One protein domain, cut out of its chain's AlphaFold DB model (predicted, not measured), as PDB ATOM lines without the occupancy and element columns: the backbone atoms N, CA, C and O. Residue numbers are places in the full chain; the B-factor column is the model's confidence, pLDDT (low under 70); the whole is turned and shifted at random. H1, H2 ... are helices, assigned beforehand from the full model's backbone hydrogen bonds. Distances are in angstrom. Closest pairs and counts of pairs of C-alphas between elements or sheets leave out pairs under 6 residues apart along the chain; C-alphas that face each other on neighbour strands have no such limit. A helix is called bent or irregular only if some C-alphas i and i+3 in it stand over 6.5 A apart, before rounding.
ATOM      1  N   MET A 420     205.160 172.007 120.439       92.31
ATOM      2  CA  MET A 420     206.525 171.757 120.910       92.31
ATOM      3  C   MET A 420     207.463 171.269 119.799       92.31
ATOM      4  O   MET A 420     208.628 171.657 119.793       92.31
ATOM      5  N   ASN A 421     206.991 170.470 118.839       91.12
ATOM      6  CA  ASN A 421     207.792 170.058 117.683       91.12
ATOM      7  C   ASN A 421     208.141 171.255 116.793       91.12
ATOM      8  O   ASN A 421     209.304 171.428 116.433       91.12
ATOM      9  N   VAL A 422     207.148 172.098 116.478       93.38
ATOM     10  CA  VAL A 422     207.343 173.313 115.670       93.38
ATOM     11  C   VAL A 422     208.282 174.279 116.383       93.38
ATOM     12  O   VAL A 422     209.238 174.758 115.778       93.38
ATOM     13  N   LEU A 423     208.063 174.513 117.680       93.81
ATOM     14  CA  LEU A 423     208.928 175.346 118.507       93.81
ATOM     15  C   LEU A 423     210.359 174.800 118.535       93.81
ATOM     16  O   LEU A 423     211.307 175.566 118.397       93.81
ATOM     17  N   SER A 424     210.528 173.480 118.657       93.19
ATOM     18  CA  SER A 424     211.851 172.844 118.658       93.19
ATOM     19  C   SER A 424     212.561 173.012 117.318       93.19
ATOM     20  O   SER A 424     213.732 173.383 117.296       93.19
ATOM     21  N   LEU A 425     211.859 172.804 116.199       93.94
ATOM     22  CA  LEU A 425     212.405 173.029 114.860       93.94
ATOM     23  C   LEU A 425     212.806 174.496 114.663       93.94
ATOM     24  O   LEU A 425     213.930 174.767 114.247       93.94
ATOM     25  N   ALA A 426     211.926 175.434 115.022       94.06
ATOM     26  CA  ALA A 426     212.210 176.865 114.958       94.06
ATOM     27  C   ALA A 426     213.429 177.239 115.816       94.06
ATOM     28  O   ALA A 426     214.279 178.006 115.370       94.06
ATOM     29  N   THR A 427     213.559 176.644 117.004       93.69
ATOM     30  CA  THR A 427     214.699 176.873 117.900       93.69
ATOM     31  C   THR A 427     216.006 176.380 117.284       93.69
ATOM     32  O   THR A 427     216.986 177.113 117.300       93.69
ATOM     33  N   ILE A 428     216.037 175.182 116.688       93.88
ATOM     34  CA  ILE A 428     217.246 174.662 116.022       93.88
ATOM     35  C   ILE A 428     217.643 175.551 114.848       93.88
ATOM     36  O   ILE A 428     218.817 175.884 114.711       93.88
ATOM     37  N   LEU A 429     216.677 175.939 114.010       94.00
ATOM     38  CA  LEU A 429     216.934 176.823 112.875       94.00
ATOM     39  C   LEU A 429     217.470 178.175 113.352       94.00
ATOM     40  O   LEU A 429     218.421 178.691 112.772       94.00
ATOM     41  N   PHE A 430     216.919 178.714 114.441       91.62
ATOM     42  CA  PHE A 430     217.377 179.967 115.027       91.62
ATOM     43  C   PHE A 430     218.775 179.857 115.649       91.62
ATOM     44  O   PHE A 430     219.601 180.745 115.441       91.62
ATOM     45  N   ILE A 431     219.078 178.774 116.374       90.81
ATOM     46  CA  ILE A 431     220.425 178.508 116.903       90.81
ATOM     47  C   ILE A 431     221.412 178.374 115.740       90.81
ATOM     48  O   ILE A 431     222.452 179.025 115.753       90.81
ATOM     49  N   GLY A 432     221.073 177.602 114.705       91.50
ATOM     50  CA  GLY A 432     221.899 177.449 113.506       91.50
ATOM     51  C   GLY A 432     222.148 178.778 112.790       91.50
ATOM     52  O   GLY A 432     223.288 179.093 112.459       91.50
ATOM     53  N   PHE A 433     221.108 179.598 112.625       91.62
ATOM     54  CA  PHE A 433     221.221 180.952 112.080       91.62
ATOM     55  C   PHE A 433     222.099 181.855 112.955       91.62
ATOM     56  O   PHE A 433     222.937 182.594 112.441       91.62
ATOM     57  N   SER A 434     221.962 181.757 114.279       87.81
ATOM     58  CA  SER A 434     222.753 182.541 115.227       87.81
ATOM     59  C   SER A 434     224.240 182.174 115.163       87.81
ATOM     60  O   SER A 434     225.098 183.055 115.100       87.81
ATOM     61  N   LEU A 435     224.551 180.876 115.106       88.75
ATOM     62  CA  LEU A 435     225.913 180.370 114.932       88.75
ATOM     63  C   LEU A 435     226.504 180.782 113.579       88.75
ATOM     64  O   LEU A 435     227.653 181.215 113.526       88.75
ATOM     65  N   LEU A 436     225.715 180.724 112.502       91.31
ATOM     66  CA  LEU A 436     226.133 181.201 111.182       91.31
ATOM     67  C   LEU A 436     226.456 182.702 111.203       91.31
ATOM     68  O   LEU A 436     227.478 183.118 110.665       91.31
ATOM     69  N   ASN A 437     225.619 183.514 111.854       88.94
ATOM     70  CA  ASN A 437     225.865 184.945 112.000       88.94
ATOM     71  C   ASN A 437     227.158 185.223 112.788       88.94
ATOM     72  O   ASN A 437     227.901 186.117 112.403       88.94
ATOM     73  N   ILE A 438     227.472 184.443 113.832       85.69
ATOM     74  CA  ILE A 438     228.752 184.562 114.560       85.69
ATOM     75  C   ILE A 438     229.914 184.238 113.632       85.69
ATOM     76  O   ILE A 438     230.815 185.054 113.480       85.69
ATOM     77  N   PHE A 439     229.863 183.076 112.978       89.25
ATOM     78  CA  PHE A 439     230.933 182.585 112.115       89.25
ATOM     79  C   PHE A 439     231.271 183.553 110.971       89.25
ATOM     80  O   PHE A 439     232.430 183.699 110.592       89.25
ATOM     81  N   LEU A 440     230.263 184.249 110.439       90.00
ATOM     82  CA  LEU A 440     230.423 185.225 109.361       90.00
ATOM     83  C   LEU A 440     230.792 186.642 109.842       90.00
ATOM     84  O   LEU A 440     230.750 187.569 109.036       90.00
ATOM     85  N   LYS A 441     231.161 186.834 111.118       86.31
ATOM     86  CA  LYS A 441     231.454 188.147 111.734       86.31
ATOM     87  C   LYS A 441     230.264 189.116 111.748       86.31
ATOM     88  O   LYS A 441     230.410 190.312 111.505       86.31
ATOM     89  N   TYR A 442     229.093 188.604 112.108       84.81
ATOM     90  CA  TYR A 442     227.878 189.368 112.406       84.81
ATOM     91  C   TYR A 442     227.235 190.153 111.237       84.81
ATOM     92  O   TYR A 442     226.770 191.271 111.467       84.81
ATOM     93  N   PRO A 443     227.133 189.613 110.003       84.75
ATOM     94  CA  PRO A 443     226.600 190.359 108.857       84.75
ATOM     95  C   PRO A 443     225.091 190.635 108.952       84.75
ATOM     96  O   PRO A 443     224.592 191.531 108.277       84.75
ATOM     97  N   PHE A 444     224.350 189.870 109.761       82.00
ATOM     98  CA  PHE A 444     222.897 190.021 109.889       82.00
ATOM     99  C   PHE A 444     222.508 190.945 111.047       82.00
ATOM    100  O   PHE A 444     221.518 191.669 110.961       82.00
ATOM    101  N   PHE A 445     223.266 190.920 112.147       75.38
ATOM    102  CA  PHE A 445     223.097 191.844 113.269       75.38
ATOM    103  C   PHE A 445     224.355 191.888 114.143       75.38
ATOM    104  O   PHE A 445     224.809 190.862 114.649       75.38
ATOM    105  N   HIS A 446     224.869 193.102 114.363       69.69
ATOM    106  CA  HIS A 446     226.039 193.376 115.197       69.69
ATOM    107  C   HIS A 446     225.682 193.360 116.688       69.69
ATOM    108  O   HIS A 446     224.929 194.211 117.164       69.69
ATOM    109  N   LEU A 447     226.224 192.394 117.430       64.00
ATOM    110  CA  LEU A 447     225.969 192.234 118.866       64.00
ATOM    111  C   LEU A 447     226.766 193.208 119.724       64.00
ATOM    112  O   LEU A 447     226.194 193.818 120.624       64.00
ATOM    113  N   ASN A 448     228.059 193.378 119.431       57.22
ATOM    114  CA  ASN A 448     228.936 194.213 120.248       57.22
ATOM    115  C   ASN A 448     228.438 195.658 120.297       57.22
ATOM    116  O   ASN A 448     228.238 196.165 121.393       57.22
ATOM    117  N   ASP A 449     228.116 196.269 119.154       56.84
ATOM    118  CA  ASP A 449     227.629 197.654 119.104       56.84
ATOM    119  C   ASP A 449     226.299 197.833 119.848       56.84
ATOM    120  O   ASP A 449     226.101 198.821 120.555       56.84
ATOM    121  N   LYS A 450     225.397 196.848 119.748       62.22
ATOM    122  CA  LYS A 450     224.058 196.879 120.362       62.22
ATOM    123  C   LYS A 450     224.100 196.667 121.874       62.22
ATOM    124  O   LYS A 450     223.395 197.365 122.600       62.22
ATOM    125  N   ILE A 451     224.963 195.770 122.354       56.19
ATOM    126  CA  ILE A 451     225.198 195.543 123.786       56.19
ATOM    127  C   ILE A 451     225.980 196.715 124.389       56.19
ATOM    128  O   ILE A 451     225.711 197.089 125.534       56.19
ATOM    129  N   CYS A 452     226.933 197.309 123.663       46.16
ATOM    130  CA  CYS A 452     227.861 198.299 124.208       46.16
ATOM    131  C   CYS A 452     227.405 199.762 124.081       46.16
ATOM    132  O   CYS A 452     227.843 200.568 124.891       46.16
ATOM    133  N   CYS A 453     226.506 200.126 123.157       48.22
ATOM    134  CA  CYS A 453     226.187 201.544 122.901       48.22
ATOM    135  C   CYS A 453     224.713 201.947 123.084       48.22
ATOM    136  O   CYS A 453     224.421 203.143 123.138       48.22
ATOM    137  N   PHE A 454     223.771 201.001 123.178       51.50
ATOM    138  CA  PHE A 454     222.333 201.309 123.123       51.50
ATOM    139  C   PHE A 454     221.608 200.980 124.431       51.50
ATOM    140  O   PHE A 454     221.911 199.988 125.100       51.50
ATOM    141  N   ASN A 455     220.606 201.790 124.802       59.81
ATOM    142  CA  ASN A 455     219.600 201.305 125.743       59.81
ATOM    143  C   ASN A 455     218.711 200.292 125.032       59.81
ATOM    144  O   ASN A 455     218.418 200.445 123.851       59.81
ATOM    145  N   ALA A 456     218.181 199.324 125.775       58.62
ATOM    146  CA  ALA A 456     217.162 198.429 125.235       58.62
ATOM    147  C   ALA A 456     215.931 199.200 124.717       58.62
ATOM    148  O   ALA A 456     215.283 198.752 123.783       58.62
ATOM    149  N   ALA A 457     215.649 200.380 125.282       61.69
ATOM    150  CA  ALA A 457     214.607 201.286 124.803       61.69
ATOM    151  C   ALA A 457     214.906 201.921 123.430       61.69
ATOM    152  O   ALA A 457     213.970 202.322 122.745       61.69
ATOM    153  N   ASP A 458     216.179 201.997 123.031       69.19
ATOM    154  CA  ASP A 458     216.617 202.584 121.757       69.19
ATOM    155  C   ASP A 458     216.718 201.538 120.635       69.19
ATOM    156  O   ASP A 458     217.038 201.883 119.497       69.19
ATOM    157  N   LEU A 459     216.508 200.258 120.955       75.12
ATOM    158  CA  LEU A 459     216.587 199.150 120.013       75.12
ATOM    159  C   LEU A 459     215.203 198.647 119.617       75.12
ATOM    160  O   LEU A 459     214.224 198.784 120.353       75.12
ATOM    161  N   SER A 460     215.125 197.999 118.452       85.19
ATOM    162  CA  SER A 460     213.917 197.263 118.101       85.19
ATOM    163  C   SER A 460     213.726 196.082 119.059       85.19
ATOM    164  O   SER A 460     214.688 195.479 119.540       85.19
ATOM    165  N   LYS A 461     212.474 195.683 119.301       86.00
ATOM    166  CA  LYS A 461     212.169 194.497 120.122       86.00
ATOM    167  C   LYS A 461     212.851 193.230 119.590       86.00
ATOM    168  O   LYS A 461     213.242 192.373 120.376       86.00
ATOM    169  N   MET A 462     213.020 193.134 118.267       86.25
ATOM    170  CA  MET A 462     213.725 192.025 117.623       86.25
ATOM    171  C   MET A 462     215.221 192.036 117.955       86.25
ATOM    172  O   MET A 462     215.800 190.986 118.214       86.25
ATOM    173  N   ASP A 463     215.843 193.213 118.013       83.62
ATOM    174  CA  ASP A 463     217.244 193.340 118.414       83.62
ATOM    175  C   ASP A 463     217.457 192.968 119.880       83.62
ATOM    176  O   ASP A 463     218.431 192.285 120.196       83.62
ATOM    177  N   VAL A 464     216.544 193.381 120.768       84.31
ATOM    178  CA  VAL A 464     216.583 192.987 122.185       84.31
ATOM    179  C   VAL A 464     216.437 191.472 122.310       84.31
ATOM    180  O   VAL A 464     217.261 190.845 122.967       84.31
ATOM    181  N   PHE A 465     215.459 190.878 121.618       88.12
ATOM    182  CA  PHE A 465     215.257 189.429 121.587       88.12
ATOM    183  C   PHE A 465     216.503 188.682 121.094       88.12
ATOM    184  O   PHE A 465     216.996 187.796 121.788       88.12
ATOM    185  N   ASN A 466     217.052 189.065 119.936       86.19
ATOM    186  CA  ASN A 466     218.249 188.433 119.381       86.19
ATOM    187  C   ASN A 466     219.428 188.555 120.353       86.19
ATOM    188  O   ASN A 466     220.075 187.563 120.657       86.19
ATOM    189  N   THR A 467     219.667 189.744 120.906       83.00
ATOM    190  CA  THR A 467     220.757 189.977 121.868       83.00
ATOM    191  C   THR A 467     220.612 189.109 123.121       83.00
ATOM    192  O   THR A 467     221.587 188.510 123.569       83.00
ATOM    193  N   SER A 468     219.394 188.998 123.656       87.06
ATOM    194  CA  SER A 468     219.071 188.128 124.787       87.06
ATOM    195  C   SER A 468     219.349 186.655 124.485       87.06
ATOM    196  O   SER A 468     220.061 186.009 125.242       87.06
ATOM    197  N   VAL A 469     218.873 186.126 123.348       88.62
ATOM    198  CA  VAL A 469     219.126 184.717 122.989       88.62
ATOM    199  C   VAL A 469     220.623 184.442 122.841       88.62
ATOM    200  O   VAL A 469     221.104 183.383 123.237       88.62
ATOM    201  N   TYR A 470     221.385 185.400 122.316       87.06
ATOM    202  CA  TYR A 470     222.837 185.281 122.241       87.06
ATOM    203  C   TYR A 470     223.500 185.229 123.605       87.06
ATOM    204  O   TYR A 470     224.358 184.376 123.821       87.06
ATOM    205  N   ALA A 471     223.094 186.101 124.527       86.81
ATOM    206  CA  ALA A 471     223.575 186.046 125.898       86.81
ATOM    207  C   ALA A 471     223.258 184.681 126.529       86.81
ATOM    208  O   ALA A 471     224.147 184.066 127.117       86.81
ATOM    209  N   THR A 472     222.051 184.142 126.321       90.62
ATOM    210  CA  THR A 472     221.688 182.793 126.780       90.62
ATOM    211  C   THR A 472     222.598 181.717 126.190       90.62
ATOM    212  O   THR A 472     223.063 180.833 126.912       90.62
ATOM    213  N   LEU A 473     222.868 181.765 124.881       91.25
ATOM    214  CA  LEU A 473     223.736 180.790 124.225       91.25
ATOM    215  C   LEU A 473     225.164 180.868 124.763       91.25
ATOM    216  O   LEU A 473     225.735 179.831 125.064       91.25
ATOM    217  N   MET A 474     225.727 182.062 124.932       90.44
ATOM    218  CA  MET A 474     227.133 182.220 125.324       90.44
ATOM    219  C   MET A 474     227.396 181.939 126.804       90.44
ATOM    220  O   MET A 474     228.478 181.492 127.159       90.44
ATOM    221  N   THR A 475     226.412 182.156 127.675       92.12
ATOM    222  CA  THR A 475     226.589 182.042 129.137       92.12
ATOM    223  C   THR A 475     226.338 180.633 129.682       92.12
ATOM    224  O   THR A 475     226.593 180.357 130.855       92.12
ATOM    225  N   ASN A 476     225.837 179.713 128.853       94.50
ATOM    226  CA  ASN A 476     225.690 178.303 129.214       94.50
ATOM    227  C   ASN A 476     226.923 177.496 128.801       94.50
ATOM    228  O   ASN A 476     227.524 177.755 127.763       94.50
ATOM    229  N   THR A 477     227.285 176.480 129.588       94.81
ATOM    230  CA  THR A 477     228.442 175.631 129.264       94.81
ATOM    231  C   THR A 477     228.189 174.817 127.986       94.81
ATOM    232  O   THR A 477     227.040 174.430 127.726       94.81
ATOM    233  N   PRO A 478     229.236 174.466 127.210       94.31
ATOM    234  CA  PRO A 478     229.096 173.659 125.996       94.31
ATOM    235  C   PRO A 478     228.320 172.362 126.217       94.31
ATOM    236  O   PRO A 478     227.538 171.938 125.370       94.31
ATOM    237  N   LEU A 479     228.491 171.743 127.387       94.50
ATOM    238  CA  LEU A 479     227.802 170.509 127.737       94.50
ATOM    239  C   LEU A 479     226.287 170.712 127.908       94.50
ATOM    240  O   LEU A 479     225.505 169.882 127.443       94.50
ATOM    241  N   ILE A 480     225.863 171.811 128.543       96.19
ATOM    242  CA  ILE A 480     224.443 172.165 128.660       96.19
ATOM    243  C   ILE A 480     223.857 172.435 127.271       96.19
ATOM    244  O   ILE A 480     222.820 171.863 126.928       96.19
ATOM    245  N   LEU A 481     224.540 173.239 126.451       95.00
ATOM    246  CA  LEU A 481     224.098 173.551 125.091       95.00
ATOM    247  C   LEU A 481     223.981 172.309 124.216       95.00
ATOM    248  O   LEU A 481     222.998 172.165 123.490       95.00
ATOM    249  N   LEU A 482     224.948 171.394 124.301       94.62
ATOM    250  CA  LEU A 482     224.927 170.138 123.562       94.62
ATOM    251  C   LEU A 482     223.694 169.311 123.935       94.62
ATOM    252  O   LEU A 482     222.966 168.861 123.052       94.62
ATOM    253  N   MET A 483     223.420 169.136 125.231       95.56
ATOM    254  CA  MET A 483     222.268 168.347 125.682       95.56
ATOM    255  C   MET A 483     220.931 168.987 125.285       95.56
ATOM    256  O   MET A 483     220.033 168.276 124.832       95.56
ATOM    257  N   ILE A 484     220.803 170.312 125.390       94.25
ATOM    258  CA  ILE A 484     219.603 171.050 124.961       94.25
ATOM    259  C   ILE A 484     219.430 170.989 123.436       94.25
ATOM    260  O   ILE A 484     218.322 170.788 122.943       94.25
ATOM    261  N   SER A 485     220.516 171.097 122.672       93.88
ATOM    262  CA  SER A 485     220.470 170.984 121.210       93.88
ATOM    263  C   SER A 485     220.028 169.586 120.783       93.88
ATOM    264  O   SER A 485     219.138 169.445 119.944       93.88
ATOM    265  N   ILE A 486     220.568 168.539 121.420       93.38
ATOM    266  CA  ILE A 486     220.130 167.155 121.196       93.38
ATOM    267  C   ILE A 486     218.652 166.985 121.572       93.38
ATOM    268  O   ILE A 486     217.935 166.291 120.853       93.38
ATOM    269  N   PHE A 487     218.175 167.622 122.650       92.69
ATOM    270  CA  PHE A 487     216.749 167.612 122.994       92.69
ATOM    271  C   PHE A 487     215.906 168.136 121.837       92.69
ATOM    272  O   PHE A 487     215.024 167.420 121.361       92.69
ATOM    273  N   PHE A 488     216.190 169.351 121.361       93.31
ATOM    274  CA  PHE A 488     215.383 169.959 120.311       93.31
ATOM    275  C   PHE A 488     215.416 169.129 119.025       93.31
ATOM    276  O   PHE A 488     214.366 168.924 118.417       93.31
ATOM    277  N   ILE A 489     216.585 168.604 118.631       92.31
ATOM    278  CA  ILE A 489     216.739 167.751 117.438       92.31
ATOM    279  C   ILE A 489     215.900 166.476 117.566       92.31
ATOM    280  O   ILE A 489     215.182 166.091 116.645       92.31
ATOM    281  N   LEU A 490     215.969 165.795 118.709       90.62
ATOM    282  CA  LEU A 490     215.211 164.562 118.898       90.62
ATOM    283  C   LEU A 490     213.708 164.832 119.012       90.62
ATOM    284  O   LEU A 490     212.926 164.048 118.475       90.62
ATOM    285  N   GLN A 491     213.305 165.938 119.640       89.31
ATOM    286  CA  GLN A 491     211.906 166.359 119.715       89.31
ATOM    287  C   GLN A 491     211.348 166.715 118.328       89.31
ATOM    288  O   GLN A 491     210.230 166.313 118.016       89.31
ATOM    289  N   SER A 492     212.110 167.398 117.467       88.44
ATOM    290  CA  SER A 492     211.649 167.765 116.120       88.44
ATOM    291  C   SER A 492     211.518 166.557 115.185       88.44
ATOM    292  O   SER A 492     210.586 166.509 114.387       88.44
ATOM    293  N   ILE A 493     212.398 165.554 115.314       87.81
ATOM    294  CA  ILE A 493     212.389 164.350 114.463       87.81
ATOM    295  C   ILE A 493     211.396 163.295 114.965       87.81
ATOM    296  O   ILE A 493     210.674 162.686 114.180       87.81
ATOM    297  N   ARG A 494     211.396 163.010 116.272       84.25
ATOM    298  CA  ARG A 494     210.674 161.863 116.857       84.25
ATOM    299  C   ARG A 494     209.400 162.261 117.599       84.25
ATOM    300  O   ARG A 494     208.651 161.380 118.032       84.25
ATOM    301  N   GLY A 495     209.153 163.556 117.773       78.19
ATOM    302  CA  GLY A 495     208.008 164.061 118.512       78.19
ATOM    303  C   GLY A 495     207.970 163.564 119.967       78.19
ATOM    304  O   GLY A 495     209.013 163.395 120.601       78.19
ATOM    305  N   PRO A 496     206.775 163.299 120.523       64.38
ATOM    306  CA  PRO A 496     206.604 162.951 121.933       64.38
ATOM    307  C   PRO A 496     207.131 161.547 122.253       64.38
ATOM    308  O   PRO A 496     207.456 161.265 123.397       64.38
ATOM    309  N   ASN A 497     207.264 160.675 121.244       66.44
ATOM    310  CA  ASN A 497     207.720 159.294 121.407       66.44
ATOM    311  C   ASN A 497     209.198 159.201 121.823       66.44
ATOM    312  O   ASN A 497     209.662 158.128 122.216       66.44
ATOM    313  N   PHE A 498     209.951 160.303 121.722       68.31
ATOM    314  CA  PHE A 498     211.343 160.368 122.160       68.31
ATOM    315  C   PHE A 498     211.483 160.218 123.681       68.31
ATOM    316  O   PHE A 498     212.248 159.369 124.151       68.31
ATOM    317  N   LEU A 499     210.741 161.013 124.453       65.44
ATOM    318  CA  LEU A 499     210.651 160.833 125.895       65.44
ATOM    319  C   LEU A 499     209.658 159.694 126.126       65.44
ATOM    320  O   LEU A 499     208.485 159.823 125.796       65.44
ATOM    321  N   LYS A 500     210.129 158.544 126.637       56.66
ATOM    322  CA  LYS A 500     209.264 157.373 126.874       56.66
ATOM    323  C   LYS A 500     207.961 157.815 127.554       56.66
ATOM    324  O   LYS A 500     208.015 158.428 128.619       56.66
ATOM    325  N   SER A 501     206.825 157.421 126.977       51.84
ATOM    326  CA  SER A 501     205.457 157.818 127.358       51.84
ATOM    327  C   SER A 501     205.097 157.645 128.839       51.84
ATOM    328  O   SER A 501     204.101 158.192 129.293       51.84
ATOM    329  N   ASN A 502     205.886 156.882 129.603       54.50
ATOM    330  CA  ASN A 502     205.560 156.494 130.972       54.50
ATOM    331  C   ASN A 502     206.129 157.436 132.050       54.50
ATOM    332  O   ASN A 502     205.860 157.206 133.224       54.50
ATOM    333  N   ASP A 503     206.907 158.471 131.698       76.88
ATOM    334  CA  ASP A 503     207.482 159.413 132.680       76.88
ATOM    335  C   ASP A 503     206.990 160.852 132.456       76.88
ATOM    336  O   ASP A 503     207.746 161.785 132.177       76.88
ATOM    337  N   PHE A 504     205.671 161.004 132.558       85.69
ATOM    338  CA  PHE A 504     204.924 162.247 132.359       85.69
ATOM    339  C   PHE A 504     205.506 163.458 133.109       85.69
ATOM    340  O   PHE A 504     205.526 164.563 132.567       85.69
ATOM    341  N   ILE A 505     206.036 163.263 134.324       90.06
ATOM    342  CA  ILE A 505     206.628 164.348 135.123       90.06
ATOM    343  C   ILE A 505     207.815 164.979 134.391       90.06
ATOM    344  O   ILE A 505     207.931 166.203 134.358       90.06
ATOM    345  N   LYS A 506     208.674 164.169 133.755       91.50
ATOM    346  CA  LYS A 506     209.809 164.684 132.973       91.50
ATOM    347  C   LYS A 506     209.335 165.494 131.775       91.50
ATOM    348  O   LYS A 506     209.876 166.567 131.532       91.50
ATOM    349  N   ILE A 507     208.324 165.005 131.056       91.19
ATOM    350  CA  ILE A 507     207.766 165.705 129.890       91.19
ATOM    351  C   ILE A 507     207.189 167.057 130.321       91.19
ATOM    352  O   ILE A 507     207.500 168.073 129.704       91.19
ATOM    353  N   ASN A 508     206.424 167.093 131.415       93.50
ATOM    354  CA  ASN A 508     205.861 168.335 131.937       93.50
ATOM    355  C   ASN A 508     206.962 169.328 132.358       93.50
ATOM    356  O   ASN A 508     206.925 170.482 131.936       93.50
ATOM    357  N   ILE A 509     207.993 168.888 133.092       95.19
ATOM    358  CA  ILE A 509     209.139 169.744 133.463       95.19
ATOM    359  C   ILE A 509     209.822 170.330 132.227       95.19
ATOM    360  O   ILE A 509     210.108 171.523 132.199       95.19
ATOM    361  N   VAL A 510     210.068 169.517 131.197       94.19
ATOM    362  CA  VAL A 510     210.724 169.989 129.974       94.19
ATOM    363  C   VAL A 510     209.837 170.978 129.221       94.19
ATOM    364  O   VAL A 510     210.305 172.054 128.860       94.19
ATOM    365  N   TYR A 511     208.559 170.658 129.007       94.62
ATOM    366  CA  TYR A 511     207.654 171.518 128.239       94.62
ATOM    367  C   TYR A 511     207.402 172.844 128.961       94.62
ATOM    368  O   TYR A 511     207.560 173.907 128.364       94.62
ATOM    369  N   SER A 512     207.084 172.796 130.256       95.88
ATOM    370  CA  SER A 512     206.906 174.004 131.066       95.88
ATOM    371  C   SER A 512     208.198 174.811 131.202       95.88
ATOM    372  O   SER A 512     208.147 176.032 131.102       95.88
ATOM    373  N   GLY A 513     209.355 174.159 131.364       96.44
ATOM    374  CA  GLY A 513     210.660 174.813 131.454       96.44
ATOM    375  C   GLY A 513     211.054 175.532 130.164       96.44
ATOM    376  O   GLY A 513     211.474 176.684 130.214       96.44
ATOM    377  N   ILE A 514     210.855 174.900 129.003       95.69
ATOM    378  CA  ILE A 514     211.114 175.524 127.696       95.69
ATOM    379  C   ILE A 514     210.184 176.711 127.481       95.69
ATOM    380  O   ILE A 514     210.651 177.803 127.170       95.69
ATOM    381  N   ILE A 515     208.879 176.535 127.693       95.19
ATOM    382  CA  ILE A 515     207.923 177.637 127.555       95.19
ATOM    383  C   ILE A 515     208.261 178.764 128.545       95.19
ATOM    384  O   ILE A 515     208.171 179.929 128.176       95.19
ATOM    385  N   PHE A 516     208.715 178.447 129.762       94.75
ATOM    386  CA  PHE A 516     209.179 179.448 130.721       94.75
ATOM    387  C   PHE A 516     210.377 180.248 130.189       94.75
ATOM    388  O   PHE A 516     210.326 181.475 130.225       94.75
ATOM    389  N   ILE A 517     211.399 179.589 129.632       94.62
ATOM    390  CA  ILE A 517     212.550 180.259 129.000       94.62
ATOM    391  C   ILE A 517     212.078 181.217 127.892       94.62
ATOM    392  O   ILE A 517     212.482 182.379 127.866       94.62
ATOM    393  N   PHE A 518     211.162 180.774 127.024       92.25
ATOM    394  CA  PHE A 518     210.613 181.616 125.956       92.25
ATOM    395  C   PHE A 518     209.807 182.803 126.489       92.25
ATOM    396  O   PHE A 518     210.029 183.929 126.049       92.25
ATOM    397  N   ILE A 519     208.903 182.579 127.449       89.81
ATOM    398  CA  ILE A 519     208.131 183.656 128.086       89.81
ATOM    399  C   ILE A 519     209.080 184.673 128.726       89.81
ATOM    400  O   ILE A 519     208.831 185.873 128.633       89.81
ATOM    401  N   TYR A 520     210.172 184.215 129.343       90.56
ATOM    402  CA  TYR A 520     211.154 185.085 129.977       90.56
ATOM    403  C   TYR A 520     211.855 185.997 128.963       90.56
ATOM    404  O   TYR A 520     211.830 187.219 129.116       90.56
ATOM    405  N   ILE A 521     212.426 185.419 127.902       89.50
ATOM    406  CA  ILE A 521     213.182 186.161 126.880       89.50
ATOM    407  C   ILE A 521     212.255 187.085 126.075       89.50
ATOM    408  O   ILE A 521     212.549 188.267 125.896       89.50
ATOM    409  N   VAL A 522     211.098 186.580 125.629       88.94
ATOM    410  CA  VAL A 522     210.113 187.385 124.887       88.94
ATOM    411  C   VAL A 522     209.534 188.482 125.777       88.94
ATOM    412  O   VAL A 522     209.412 189.623 125.337       88.94
ATOM    413  N   GLY A 523     209.213 188.175 127.035       86.38
ATOM    414  CA  GLY A 523     208.712 189.154 127.997       86.38
ATOM    415  C   GLY A 523     209.708 190.285 128.251       86.38
ATOM    416  O   GLY A 523     209.318 191.452 128.264       86.38
ATOM    417  N   ALA A 524     210.997 189.959 128.372       83.56
ATOM    418  CA  ALA A 524     212.054 190.953 128.509       83.56
ATOM    419  C   ALA A 524     212.187 191.835 127.254       83.56
ATOM    420  O   ALA A 524     212.243 193.060 127.372       83.56
ATOM    421  N   ALA A 525     212.126 191.241 126.057       87.06
ATOM    422  CA  ALA A 525     212.131 191.985 124.799       87.06
ATOM    423  C   ALA A 525     210.909 192.910 124.649       87.06
ATOM    424  O   ALA A 525     211.050 194.064 124.250       87.06
ATOM    425  N   LEU A 526     209.710 192.449 125.024       85.31
ATOM    426  CA  LEU A 526     208.493 193.272 125.033       85.31
ATOM    427  C   LEU A 526     208.572 194.427 126.040       85.31
ATOM    428  O   LEU A 526     208.008 195.490 125.781       85.31
ATOM    429  N   GLY A 527     209.268 194.214 127.159       80.81
ATOM    430  CA  GLY A 527     209.544 195.216 128.186       80.81
ATOM    431  C   GLY A 527     210.747 196.118 127.896       80.81
ATOM    432  O   GLY A 527     211.090 196.922 128.757       80.81
ATOM    433  N   ASN A 528     211.388 196.003 126.725       81.81
ATOM    434  CA  ASN A 528     212.625 196.714 126.386       81.81
ATOM    435  C   ASN A 528     213.700 196.554 127.477       81.81
ATOM    436  O   ASN A 528     214.273 197.525 127.980       81.81
ATOM    437  N   HIS A 529     213.980 195.307 127.851       80.75
ATOM    438  CA  HIS A 529     215.033 194.942 128.791       80.75
ATOM    439  C   HIS A 529     215.911 193.842 128.189       80.75
ATOM    440  O   HIS A 529     215.424 192.760 127.881       80.75
ATOM    441  N   PHE A 530     217.217 194.094 128.053       74.38
ATOM    442  CA  PHE A 530     218.173 193.035 127.717       74.38
ATOM    443  C   PHE A 530     218.308 192.055 128.877       74.38
ATOM    444  O   PHE A 530     218.360 192.474 130.035       74.38
ATOM    445  N   THR A 531     218.457 190.773 128.566       80.62
ATOM    446  CA  THR A 531     218.731 189.733 129.558       80.62
ATOM    447  C   THR A 531     220.203 189.334 129.476       80.62
ATOM    448  O   THR A 531     220.628 188.622 128.579       80.62
ATOM    449  N   THR A 532     221.019 189.866 130.385       81.75
ATOM    450  CA  THR A 532     222.405 189.410 130.582       81.75
ATOM    451  C   THR A 532     222.417 188.137 131.432       81.75
ATOM    452  O   THR A 532     221.399 187.812 132.046       81.75
ATOM    453  N   ALA A 533     223.569 187.469 131.569       85.00
ATOM    454  CA  ALA A 533     223.727 186.271 132.412       85.00
ATOM    455  C   ALA A 533     223.102 186.438 133.814       85.00
ATOM    456  O   ALA A 533     222.330 185.613 134.298       85.00
ATOM    457  N   ARG A 534     223.357 187.596 134.439       86.88
ATOM    458  CA  ARG A 534     222.797 187.981 135.742       86.88
ATOM    459  C   ARG A 534     221.267 188.037 135.738       86.88
ATOM    460  O   ARG A 534     220.630 187.659 136.719       86.88
ATOM    461  N   TYR A 535     220.662 188.553 134.673       86.94
ATOM    462  CA  TYR A 535     219.208 188.632 134.568       86.94
ATOM    463  C   TYR A 535     218.576 187.293 134.206       86.94
ATOM    464  O   TYR A 535     217.410 187.104 134.515       86.94
ATOM    465  N   GLU A 536     219.317 186.348 133.641       91.62
ATOM    466  CA  GLU A 536     218.833 185.000 133.318       91.62
ATOM    467  C   GLU A 536     219.056 183.997 134.454       91.62
ATOM    468  O   GLU A 536     218.795 182.806 134.293       91.62
ATOM    469  N   ILE A 537     219.472 184.459 135.639       94.31
ATOM    470  CA  ILE A 537     219.921 183.578 136.721       94.31
ATOM    471  C   ILE A 537     218.901 182.515 137.148       94.31
ATOM    472  O   ILE A 537     219.264 181.389 137.481       94.31
ATOM    473  N   ILE A 538     217.608 182.842 137.081       94.75
ATOM    474  CA  ILE A 538     216.517 181.916 137.414       94.75
ATOM    475  C   ILE A 538     216.341 180.794 136.372       94.75
ATOM    476  O   ILE A 538     215.740 179.766 136.678       94.75
ATOM    477  N   LEU A 539     216.871 180.969 135.156       96.06
ATOM    478  CA  LEU A 539     216.784 180.012 134.051       96.06
ATOM    479  C   LEU A 539     217.928 178.990 134.057       96.06
ATOM    480  O   LEU A 539     217.723 177.859 133.620       96.06
ATOM    481  N   HIS A 540     219.108 179.323 134.591       96.25
ATOM    482  CA  HIS A 540     220.256 178.402 134.602       96.25
ATOM    483  C   HIS A 540     219.964 177.037 135.261       96.25
ATOM    484  O   HIS A 540     220.305 176.007 134.670       96.25
ATOM    485  N   PRO A 541     219.255 176.959 136.406       97.88
ATOM    486  CA  PRO A 541     218.839 175.671 136.960       97.88
ATOM    487  C   PRO A 541     217.863 174.886 136.065       97.88
ATOM    488  O   PRO A 541     217.890 173.652 136.052       97.88
ATOM    489  N   ILE A 542     217.032 175.585 135.280       97.88
ATOM    490  CA  ILE A 542     216.105 174.980 134.313       97.88
ATOM    491  C   ILE A 542     216.885 174.333 133.160       97.88
ATOM    492  O   ILE A 542     216.596 173.195 132.785       97.88
ATOM    493  N   PHE A 543     217.924 175.001 132.652       97.62
ATOM    494  CA  PHE A 543     218.833 174.400 131.674       97.62
ATOM    495  C   PHE A 543     219.503 173.135 132.232       97.62
ATOM    496  O   PHE A 543     219.516 172.099 131.565       97.62
ATOM    497  N   GLY A 544     219.967 173.168 133.486       97.62
ATOM    498  CA  GLY A 544     220.584 172.012 134.147       97.62
ATOM    499  C   GLY A 544     219.659 170.792 134.276       97.62
ATOM    500  O   GLY A 544     220.070 169.663 133.975       97.62
ATOM    501  N   ILE A 545     218.394 170.985 134.672       97.69
ATOM    502  CA  ILE A 545     217.446 169.863 134.799       97.69
ATOM    503  C   ILE A 545     217.023 169.298 133.437       97.69
ATOM    504  O   ILE A 545     216.932 168.076 133.307       97.69
ATOM    505  N   ILE A 546     216.837 170.138 132.410       96.25
ATOM    506  CA  ILE A 546     216.545 169.677 131.040       96.25
ATOM    507  C   ILE A 546     217.720 168.849 130.507       96.25
ATOM    508  O   ILE A 546     217.518 167.724 130.042       96.25
ATOM    509  N   SER A 547     218.955 169.333 130.660       97.50
ATOM    510  CA  SER A 547     220.153 168.588 130.255       97.50
ATOM    511  C   SER A 547     220.294 167.261 130.999       97.50
ATOM    512  O   SER A 547     220.665 166.249 130.408       97.50
ATOM    513  N   THR A 548     219.906 167.209 132.274       97.25
ATOM    514  CA  THR A 548     219.905 165.954 133.038       97.25
ATOM    515  C   THR A 548     218.867 164.958 132.531       97.25
ATOM    516  O   THR A 548     219.166 163.767 132.402       97.25
ATOM    517  N   ILE A 549     217.660 165.429 132.197       94.62
ATOM    518  CA  ILE A 549     216.624 164.595 131.569       94.62
ATOM    519  C   ILE A 549     217.159 163.996 130.267       94.62
ATOM    520  O   ILE A 549     216.931 162.811 130.015       94.62
ATOM    521  N   MET A 550     217.932 164.759 129.494       93.00
ATOM    522  CA  MET A 550     218.555 164.273 128.264       93.00
ATOM    523  C   MET A 550     219.609 163.202 128.502       93.00
ATOM    524  O   MET A 550     219.504 162.121 127.920       93.00
ATOM    525  N   VAL A 551     220.564 163.440 129.401       94.56
ATOM    526  CA  VAL A 551     221.608 162.458 129.739       94.56
ATOM    527  C   VAL A 551     220.989 161.125 130.169       94.56
ATOM    528  O   VAL A 551     221.327 160.071 129.626       94.56
ATOM    529  N   VAL A 552     220.029 161.162 131.098       92.62
ATOM    530  CA  VAL A 552     219.379 159.952 131.633       92.62
ATOM    531  C   VAL A 552     218.480 159.270 130.591       92.62
ATOM    532  O   VAL A 552     218.288 158.055 130.645       92.62
ATOM    533  N   SER A 553     217.939 160.014 129.624       88.38
ATOM    534  CA  SER A 553     217.128 159.440 128.538       88.38
ATOM    535  C   SER A 553     217.980 158.745 127.470       88.38
ATOM    536  O   SER A 553     217.539 157.749 126.886       88.38
ATOM    537  N   LEU A 554     219.198 159.238 127.231       90.06
ATOM    538  CA  LEU A 554     220.141 158.676 126.261       90.06
ATOM    539  C   LEU A 554     220.909 157.472 126.826       90.06
ATOM    540  O   LEU A 554     221.093 156.474 126.126       90.06
ATOM    541  N   ILE A 555     221.320 157.521 128.097       90.62
ATOM    542  CA  ILE A 555     222.160 156.490 128.717       90.62
ATOM    543  C   ILE A 555     221.311 155.555 129.582       90.62
ATOM    544  O   ILE A 555     220.915 155.885 130.697       90.62
TER     545      ILE A 555
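What this domain is: This is residues 420 to 555 of the 923 residues of the protein "PMT_2 domain-containing protein" of Candidatus Methanoperedenaceae archaeon (UniProt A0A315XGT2). This elongated, all-helix body has long H5 running along it; H6 folds back beside H5's first part, and kinked H4 packs on H6 and H1. H3 packs on H5's residues 521 to 526, with short H2 at that end. The printed part, 136 residues with six named helices, H1 to H6, is compact (radius of gyration of the C-alphas 15.5 A), spanning 50 by 29 by 25 A.

How they stand to each other: Residues 420 to 428 of H1, residues 420 to 439, touch H4, residues 478 to 498; closest C-alphas, Asn 421 and Ser 492, 4.8 A. H2, residues 447 to 453, touches H3, residues 461 to 475; closest C-alphas, Leu 447 and Thr 467, 6.4 A. H5, residues 504 to 526, touches H3 at a steep tilt of 51 degrees; closest C-alphas, Phe 465 and Ala 525, 5.2 A. H6, residues 540 to 554, forms a helical hairpin with H5; closest C-alphas, Val 510 and Ile 546, 5.9 A. H4 touches H6; closest C-alphas, Met 483 and Ser 547, 5.0 A. Every O i to N i+4 pair is within hydrogen-bond range except in H4, 14 of 17.

Where its parts are: H1 starts at C-alpha 420 (206.525, 171.757, 120.910); H5 measures 32.1 A; H6 ends at C-alpha 554 (220.141, 158.676, 126.261). H4 is irregular, C-alphas 493 and 496 being 9.6 A apart.

The domain as a whole: The printed part has no cut. Residues 527 to 539 form the long link. pLDDT is under 70 at residues 446 to 458 and 496 to 502.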